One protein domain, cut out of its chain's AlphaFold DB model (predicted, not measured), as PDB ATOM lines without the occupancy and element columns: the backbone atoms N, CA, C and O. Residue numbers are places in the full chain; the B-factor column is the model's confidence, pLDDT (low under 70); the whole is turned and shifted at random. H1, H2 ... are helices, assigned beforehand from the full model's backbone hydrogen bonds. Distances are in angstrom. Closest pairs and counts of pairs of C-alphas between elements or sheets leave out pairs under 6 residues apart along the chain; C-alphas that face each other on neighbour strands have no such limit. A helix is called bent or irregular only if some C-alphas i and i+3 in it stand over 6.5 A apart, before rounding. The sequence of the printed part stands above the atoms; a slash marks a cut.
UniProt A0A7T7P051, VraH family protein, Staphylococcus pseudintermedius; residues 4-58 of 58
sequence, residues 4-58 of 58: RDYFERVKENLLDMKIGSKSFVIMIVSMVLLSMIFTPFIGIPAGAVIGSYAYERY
ATOM      1  N   ARG A   4     170.480 183.347 140.102       85.31
ATOM      2  CA  ARG A   4     170.374 181.999 140.671       85.31
ATOM      3  C   ARG A   4     171.479 181.057 140.177       85.31
ATOM      4  O   ARG A   4     172.174 180.462 140.989       85.31
ATOM      5  N   ASP A   5     171.694 181.007 138.865       87.62
ATOM      6  CA  ASP A   5     172.696 180.133 138.244       87.62
ATOM      7  C   ASP A   5     174.136 180.577 138.579       87.62
ATOM      8  O   ASP A   5     175.096 179.830 138.391       87.62
ATOM      9  N   TYR A   6     174.331 181.832 138.991       86.31
ATOM     10  CA  TYR A   6     175.622 182.311 139.486       86.31
ATOM     11  C   TYR A   6     175.887 181.787 140.899       86.31
ATOM     12  O   TYR A   6     176.956 181.237 141.152       86.31
ATOM     13  N   PHE A   7     174.897 181.880 141.792       88.50
ATOM     14  CA  PHE A   7     175.011 181.356 143.155       88.50
ATOM     15  C   PHE A   7     175.201 179.838 143.196       88.50
ATOM     16  O   PHE A   7     176.016 179.365 143.985       88.50
ATOM     17  N   GLU A   8     174.517 179.078 142.335       91.69
ATOM     18  CA  GLU A   8     174.721 177.624 142.225       91.69
ATOM     19  C   GLU A   8     176.156 177.274 141.826       91.69
ATOM     20  O   GLU A   8     176.802 176.492 142.518       91.69
ATOM     21  N   ARG A   9     176.708 177.930 140.799       88.38
ATOM     22  CA  ARG A   9     178.105 177.710 140.392       88.38
ATOM     23  C   ARG A   9     179.115 178.102 141.459       88.38
ATOM     24  O   ARG A   9     180.098 177.400 141.657       88.38
ATOM     25  N   VAL A  10     178.904 179.228 142.140       85.75
ATOM     26  CA  VAL A  10     179.784 179.637 143.245       85.75
ATOM     27  C   VAL A  10     179.740 178.589 144.354       85.75
ATOM     28  O   VAL A  10     180.788 178.194 144.849       85.75
ATOM     29  N   LYS A  11     178.551 178.088 144.703       86.25
ATOM     30  CA  LYS A  11     178.388 177.027 145.700       86.25
ATOM     31  C   LYS A  11     179.114 175.738 145.300       86.25
ATOM     32  O   LYS A  11     179.836 175.195 146.129       86.25
ATOM     33  N   GLU A  12     178.941 175.256 144.072       89.69
ATOM     34  CA  GLU A  12     179.626 174.049 143.580       89.69
ATOM     35  C   GLU A  12     181.149 174.223 143.603       89.69
ATOM     36  O   GLU A  12     181.853 173.404 144.186       89.69
ATOM     37  N   ASN A  13     181.652 175.360 143.112       86.06
ATOM     38  CA  ASN A  13     183.082 175.677 143.141       86.06
ATOM     39  C   ASN A  13     183.662 175.709 144.562       86.06
ATOM     40  O   ASN A  13     184.825 175.364 144.754       86.06
ATOM     41  N   LEU A  14     182.880 176.151 145.549       83.06
ATOM     42  CA  LEU A  14     183.288 176.160 146.953       83.06
ATOM     43  C   LEU A  14     183.339 174.749 147.545       83.06
ATOM     44  O   LEU A  14     184.256 174.449 148.306       83.06
ATOM     45  N   LEU A  15     182.365 173.900 147.205       83.44
ATOM     46  CA  LEU A  15     182.277 172.521 147.691       83.44
ATOM     47  C   LEU A  15     183.385 171.637 147.112       83.44
ATOM     48  O   LEU A  15     183.952 170.825 147.839       83.44
ATOM     49  N   ASP A  16     183.739 171.845 145.847       88.19
ATOM     50  CA  ASP A  16     184.808 171.100 145.174       88.19
ATOM     51  C   ASP A  16     186.214 171.647 145.481       88.19
ATOM     52  O   ASP A  16     187.230 171.102 145.033       88.19
ATOM     53  N   MET A  17     186.323 172.732 146.257       84.50
ATOM     54  CA  MET A  17     187.611 173.358 146.525       84.50
ATOM     55  C   MET A  17     188.439 172.549 147.530       84.50
ATOM     56  O   MET A  17     188.062 172.342 148.683       84.50
ATOM     57  N   LYS A  18     189.651 172.157 147.124       87.50
ATOM     58  CA  LYS A  18     190.583 171.442 148.003       87.50
ATOM     59  C   LYS A  18     191.018 172.324 149.179       87.50
ATOM     60  O   LYS A  18     191.668 173.360 148.986       87.50
ATOM     61  N   ILE A  19     190.719 171.870 150.396       82.44
ATOM     62  CA  ILE A  19     191.142 172.504 151.651       82.44
ATOM     63  C   ILE A  19     192.676 172.581 151.688       82.44
ATOM     64  O   ILE A  19     193.368 171.604 151.398       82.44
ATOM     65  N   GLY A  20     193.213 173.765 151.996       77.81
ATOM     66  CA  GLY A  20     194.659 174.029 152.023       77.81
ATOM     67  C   GLY A  20     195.285 174.389 150.668       77.81
ATOM     68  O   GLY A  20     196.483 174.651 150.596       77.81
ATOM     69  N   SER A  21     194.501 174.444 149.587       89.62
ATOM     70  CA  SER A  21     194.963 175.022 148.320       89.62
ATOM     71  C   SER A  21     195.175 176.539 148.434       89.62
ATOM     72  O   SER A  21     194.585 177.205 149.287       89.62
ATOM     73  N   LYS A  22     195.982 177.117 147.534       87.81
ATOM     74  CA  LYS A  22     196.184 178.578 147.470       87.81
ATOM     75  C   LYS A  22     194.853 179.329 147.349       87.81
ATOM     76  O   LYS A  22     194.645 180.308 148.058       87.81
ATOM     77  N   SER A  23     193.939 178.834 146.513       86.44
ATOM     78  CA  SER A  23     192.604 179.413 146.330       86.44
ATOM     79  C   SER A  23     191.765 179.369 147.610       86.44
ATOM     80  O   SER A  23     191.101 180.350 147.931       86.44
ATOM     81  N   PHE A  24     191.858 178.285 148.391       87.12
ATOM     82  CA  PHE A  24     191.187 178.179 149.688       87.12
ATOM     83  C   PHE A  24     191.693 179.223 150.684       87.12
ATOM     84  O   PHE A  24     190.894 179.916 151.311       87.12
ATOM     85  N   VAL A  25     193.012 179.394 150.790       89.25
ATOM     86  CA  VAL A  25     193.600 180.398 151.690       89.25
ATOM     87  C   VAL A  25     193.193 181.811 151.271       89.25
ATOM     88  O   VAL A  25     192.764 182.599 152.111       89.25
ATOM     89  N   ILE A  26     193.256 182.119 149.972       90.62
ATOM     90  CA  ILE A  26     192.845 183.423 149.436       90.62
ATOM     91  C   ILE A  26     191.366 183.689 149.722       90.62
ATOM     92  O   ILE A  26     191.020 184.797 150.128       90.62
ATOM     93  N   MET A  27     190.498 182.689 149.560       89.62
ATOM     94  CA  MET A  27     189.078 182.813 149.875       89.62
ATOM     95  C   MET A  27     188.856 183.142 151.353       89.62
ATOM     96  O   MET A  27     188.137 184.091 151.646       89.62
ATOM     97  N   ILE A  28     189.481 182.403 152.274       89.94
ATOM     98  CA  ILE A  28     189.329 182.643 153.716       89.94
ATOM     99  C   ILE A  28     189.804 184.051 154.084       89.94
ATOM    100  O   ILE A  28     189.080 184.784 154.752       89.94
ATOM    101  N   VAL A  29     190.977 184.462 153.599       91.94
ATOM    102  CA  VAL A  29     191.506 185.812 153.848       91.94
ATOM    103  C   VAL A  29     190.567 186.879 153.285       91.94
ATOM    104  O   VAL A  29     190.235 187.836 153.981       91.94
ATOM    105  N   SER A  30     190.079 186.694 152.058       90.12
ATOM    106  CA  SER A  30     189.135 187.624 151.430       90.12
ATOM    107  C   SER A  30     187.829 187.712 152.216       90.12
ATOM    108  O   SER A  30     187.308 188.803 152.419       90.12
ATOM    109  N   MET A  31     187.319 186.580 152.701       88.62
ATOM    110  CA  MET A  31     186.089 186.504 153.483       88.62
ATOM    111  C   MET A  31     186.229 187.209 154.839       88.62
ATOM    112  O   MET A  31     185.301 187.895 155.255       88.62
ATOM    113  N   VAL A  32     187.392 187.104 155.492       89.69
ATOM    114  CA  VAL A  32     187.704 187.833 156.735       89.69
ATOM    115  C   VAL A  32     187.820 189.339 156.488       89.69
ATOM    116  O   VAL A  32     187.276 190.132 157.249       89.69
ATOM    117  N   LEU A  33     188.488 189.758 155.412       90.88
ATOM    118  CA  LEU A  33     188.606 191.181 155.079       90.88
ATOM    119  C   LEU A  33     187.246 191.792 154.723       90.88
ATOM    120  O   LEU A  33     186.898 192.868 155.207       90.88
ATOM    121  N   LEU A  34     186.453 191.087 153.913       88.69
ATOM    122  CA  LEU A  34     185.093 191.495 153.571       88.69
ATOM    123  C   LEU A  34     184.212 191.566 154.819       88.69
ATOM    124  O   LEU A  34     183.512 192.560 154.996       88.69
ATOM    125  N   SER A  35     184.263 190.569 155.707       85.06
ATOM    126  CA  SER A  35     183.461 190.606 156.931       85.06
ATOM    127  C   SER A  35     183.821 191.814 157.789       85.06
ATOM    128  O   SER A  35     182.921 192.566 158.137       85.06
ATOM    129  N   MET A  36     185.106 192.101 158.016       87.56
ATOM    130  CA  MET A  36     185.539 193.276 158.783       87.56
ATOM    131  C   MET A  36     185.018 194.600 158.213       87.56
ATOM    132  O   MET A  36     184.642 195.484 158.979       87.56
ATOM    133  N   ILE A  37     184.962 194.737 156.885       88.88
ATOM    134  CA  ILE A  37     184.445 195.947 156.231       88.88
ATOM    135  C   ILE A  37     182.924 196.038 156.371       88.88
ATOM    136  O   ILE A  37     182.408 197.120 156.625       88.88
ATOM    137  N   PHE A  38     182.196 194.929 156.224       86.69
ATOM    138  CA  PHE A  38     180.729 194.925 156.242       86.69
ATOM    139  C   PHE A  38     180.117 194.837 157.652       86.69
ATOM    140  O   PHE A  38     178.994 195.301 157.856       86.69
ATOM    141  N   THR A  39     180.832 194.306 158.648       86.31
ATOM    142  CA  THR A  39     180.391 194.224 160.051       86.31
ATOM    143  C   THR A  39     179.972 195.570 160.654       86.31
ATOM    144  O   THR A  39     178.923 195.589 161.294       86.31
ATOM    145  N   PRO A  40     180.671 196.707 160.475       84.44
ATOM    146  CA  PRO A  40     180.182 197.981 161.003       84.44
ATOM    147  C   PRO A  40     178.864 198.430 160.356       84.44
ATOM    148  O   PRO A  40     178.028 199.024 161.031       84.44
ATOM    149  N   PHE A  41     178.635 198.108 159.080       86.50
ATOM    150  CA  PHE A  41     177.423 198.520 158.362       86.50
ATOM    151  C   PHE A  41     176.223 197.606 158.604       86.50
ATOM    152  O   PHE A  41     175.089 198.064 158.529       86.50
ATOM    153  N   ILE A  42     176.453 196.321 158.875       84.75
ATOM    154  CA  ILE A  42     175.379 195.332 159.047       84.75
ATOM    155  C   ILE A  42     175.268 194.900 160.509       84.75
ATOM    156  O   ILE A  42     174.178 194.875 161.069       84.75
ATOM    157  N   GLY A  43     176.394 194.591 161.146       81.88
ATOM    158  CA  GLY A  43     176.459 194.073 162.510       81.88
ATOM    159  C   GLY A  43     176.071 195.094 163.576       81.88
ATOM    160  O   GLY A  43     175.345 194.734 164.497       81.88
ATOM    161  N   ILE A  44     176.486 196.362 163.448       84.06
ATOM    162  CA  ILE A  44     176.108 197.404 164.423       84.06
ATOM    163  C   ILE A  44     174.598 197.698 164.355       84.06
ATOM    164  O   ILE A  44     173.951 197.623 165.400       84.06
ATOM    165  N   PRO A  45     173.983 197.951 163.178       87.38
ATOM    166  CA  PRO A  45     172.538 198.170 163.108       87.38
ATOM    167  C   PRO A  45     171.726 196.932 163.494       87.38
ATOM    168  O   PRO A  45     170.757 197.055 164.238       87.38
ATOM    169  N   ALA A  46     172.132 195.734 163.054       86.75
ATOM    170  CA  ALA A  46     171.457 194.498 163.444       86.75
ATOM    171  C   ALA A  46     171.531 194.273 164.961       86.75
ATOM    172  O   ALA A  46     170.526 193.931 165.579       86.75
ATOM    173  N   GLY A  47     172.694 194.517 165.572       85.12
ATOM    174  CA  GLY A  47     172.879 194.437 167.019       85.12
ATOM    175  C   GLY A  47     172.031 195.453 167.782       85.12
ATOM    176  O   GLY A  47     171.433 195.098 168.792       85.12
ATOM    177  N   ALA A  48     171.914 196.684 167.278       87.62
ATOM    178  CA  ALA A  48     171.062 197.713 167.872       87.62
ATOM    179  C   ALA A  48     169.572 197.337 167.819       87.62
ATOM    180  O   ALA A  48     168.880 197.462 168.823       87.62
ATOM    181  N   VAL A  49     169.095 196.819 166.681       90.50
ATOM    182  CA  VAL A  49     167.704 196.365 166.510       90.50
ATOM    183  C   VAL A  49     167.405 195.159 167.403       90.50
ATOM    184  O   VAL A  49     166.410 195.141 168.121       90.50
ATOM    185  N   ILE A  50     168.268 194.144 167.403       88.81
ATOM    186  CA  ILE A  50     168.093 192.967 168.268       88.81
ATOM    187  C   ILE A  50     168.132 193.387 169.743       88.81
ATOM    188  O   ILE A  50     167.305 192.934 170.532       88.81
ATOM    189  N   GLY A  51     169.058 194.277 170.105       88.56
ATOM    190  CA  GLY A  51     169.181 194.828 171.450       88.56
ATOM    191  C   GLY A  51     167.936 195.593 171.893       88.56
ATOM    192  O   GLY A  51     167.479 195.385 173.014       88.56
ATOM    193  N   SER A  52     167.336 196.410 171.021       88.88
ATOM    194  CA  SER A  52     166.108 197.141 171.349       88.88
ATOM    195  C   SER A  52     164.924 196.200 171.570       88.88
ATOM    196  O   SER A  52     164.219 196.351 172.561       88.88
ATOM    197  N   TYR A  53     164.747 195.185 170.717       86.94
ATOM    198  CA  TYR A  53     163.688 194.183 170.894       86.94
ATOM    199  C   TYR A  53     163.886 193.313 172.140       86.94
ATOM    200  O   TYR A  53     162.912 192.885 172.759       86.94
ATOM    201  N   ALA A  54     165.134 193.015 172.506       85.06
ATOM    202  CA  ALA A  54     165.438 192.269 173.722       85.06
ATOM    203  C   ALA A  54     165.181 193.105 174.987       85.06
ATOM    204  O   ALA A  54     164.690 192.561 175.972       85.06
ATOM    205  N   TYR A  55     165.485 194.407 174.948       83.56
ATOM    206  CA  TYR A  55     165.266 195.333 176.060       83.56
ATOM    207  C   TYR A  55     163.781 195.648 176.276       83.56
ATOM    208  O   TYR A  55     163.336 195.688 177.409       83.56
ATOM    209  N   GLU A  56     162.997 195.796 175.205       72.12
ATOM    210  CA  GLU A  56     161.544 196.029 175.281       72.12
ATOM    211  C   GLU A  56     160.771 194.840 175.889       72.12
ATOM    212  O   GLU A  56     159.632 194.979 176.330       72.12
ATOM    213  N   ARG A  57     161.388 193.653 175.917       61.81
ATOM    214  CA  ARG A  57     160.804 192.428 176.479       61.81
ATOM    215  C   ARG A  57     161.070 192.241 177.980       61.81
ATOM    216  O   ARG A  57     160.551 191.270 178.533       61.81
ATOM    217  N   TYR A  58     161.881 193.107 178.594       54.19
ATOM    218  CA  TYR A  58     162.243 193.125 180.018       54.19
ATOM    219  C   TYR A  58     161.606 194.323 180.725       54.19
ATOM    220  O   TYR A  58     161.249 194.156 181.914       54.19
TER     221      TYR A  58
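AT A GLANCE: This is residues 4 to 58 of the 58 residues of the protein "VraH family protein" of Staphylococcus pseudintermedius (UniProt A0A7T7P051). One long, bent helix, H2, makes the length of this model, and a shorter helix, H1, stands off from it near its first end, joined to it by a six-residue link, like a hook on a bent bar. There is no packed core, for H1 touches neither arm of H2. The printed part has 55 residues with two named helices, H1 then H2, and no named strand, so the class is all helix. The whole is extended, with a radius of gyration of the C-alphas of 17.0 A, and elongated, with spans of 48 by 24 by 17 A.

IN THESE COORDINATES: H2, residues 22 to 55, was assigned as one helix by its hydrogen bonds, but it is bent: C-alphas 37 and 40 are 6.7 A apart. Arm H2a, residues 22 to 37, begins with C-alpha 22 at (196.184, 178.578, 147.470) and is 22.7 A from first to last C-alpha. Arm H2b, residues 40 to 55, is 21.4 A long and ends with C-alpha 55 at (165.266, 195.333, 176.060). Residues 38 and 39 belong to neither arm. H1, residues 4 to 15, is 16.8 A long and begins with C-alpha 4 at (170.374, 181.999, 140.671).

HOW THE PARTS SIT: The lines of H2a and H2b stand at a steep tilt of 58 degrees. H1 is apart from H2a, with no C-alpha of the one within 8 A of the other. H1 is apart from H2b by the same measure. In H1 and H2a every O i to N i+4 pair is within hydrogen-bond range; in H2b 10 of 12 are.

THE WHOLE: The two C-alphas farthest apart, those of Lys 22 and Tyr 58, are 49.2 A apart. The printed part has no cut, and the link from H1 to H2 is short. Residues 4 to 13 of H1 and residues 15 to 22 stand free, as do residues 44 to 58, of which 44 to 55 belong to H2. The mean pLDDT of the printed part is 85.8, and residues 57 to 58 are under 70.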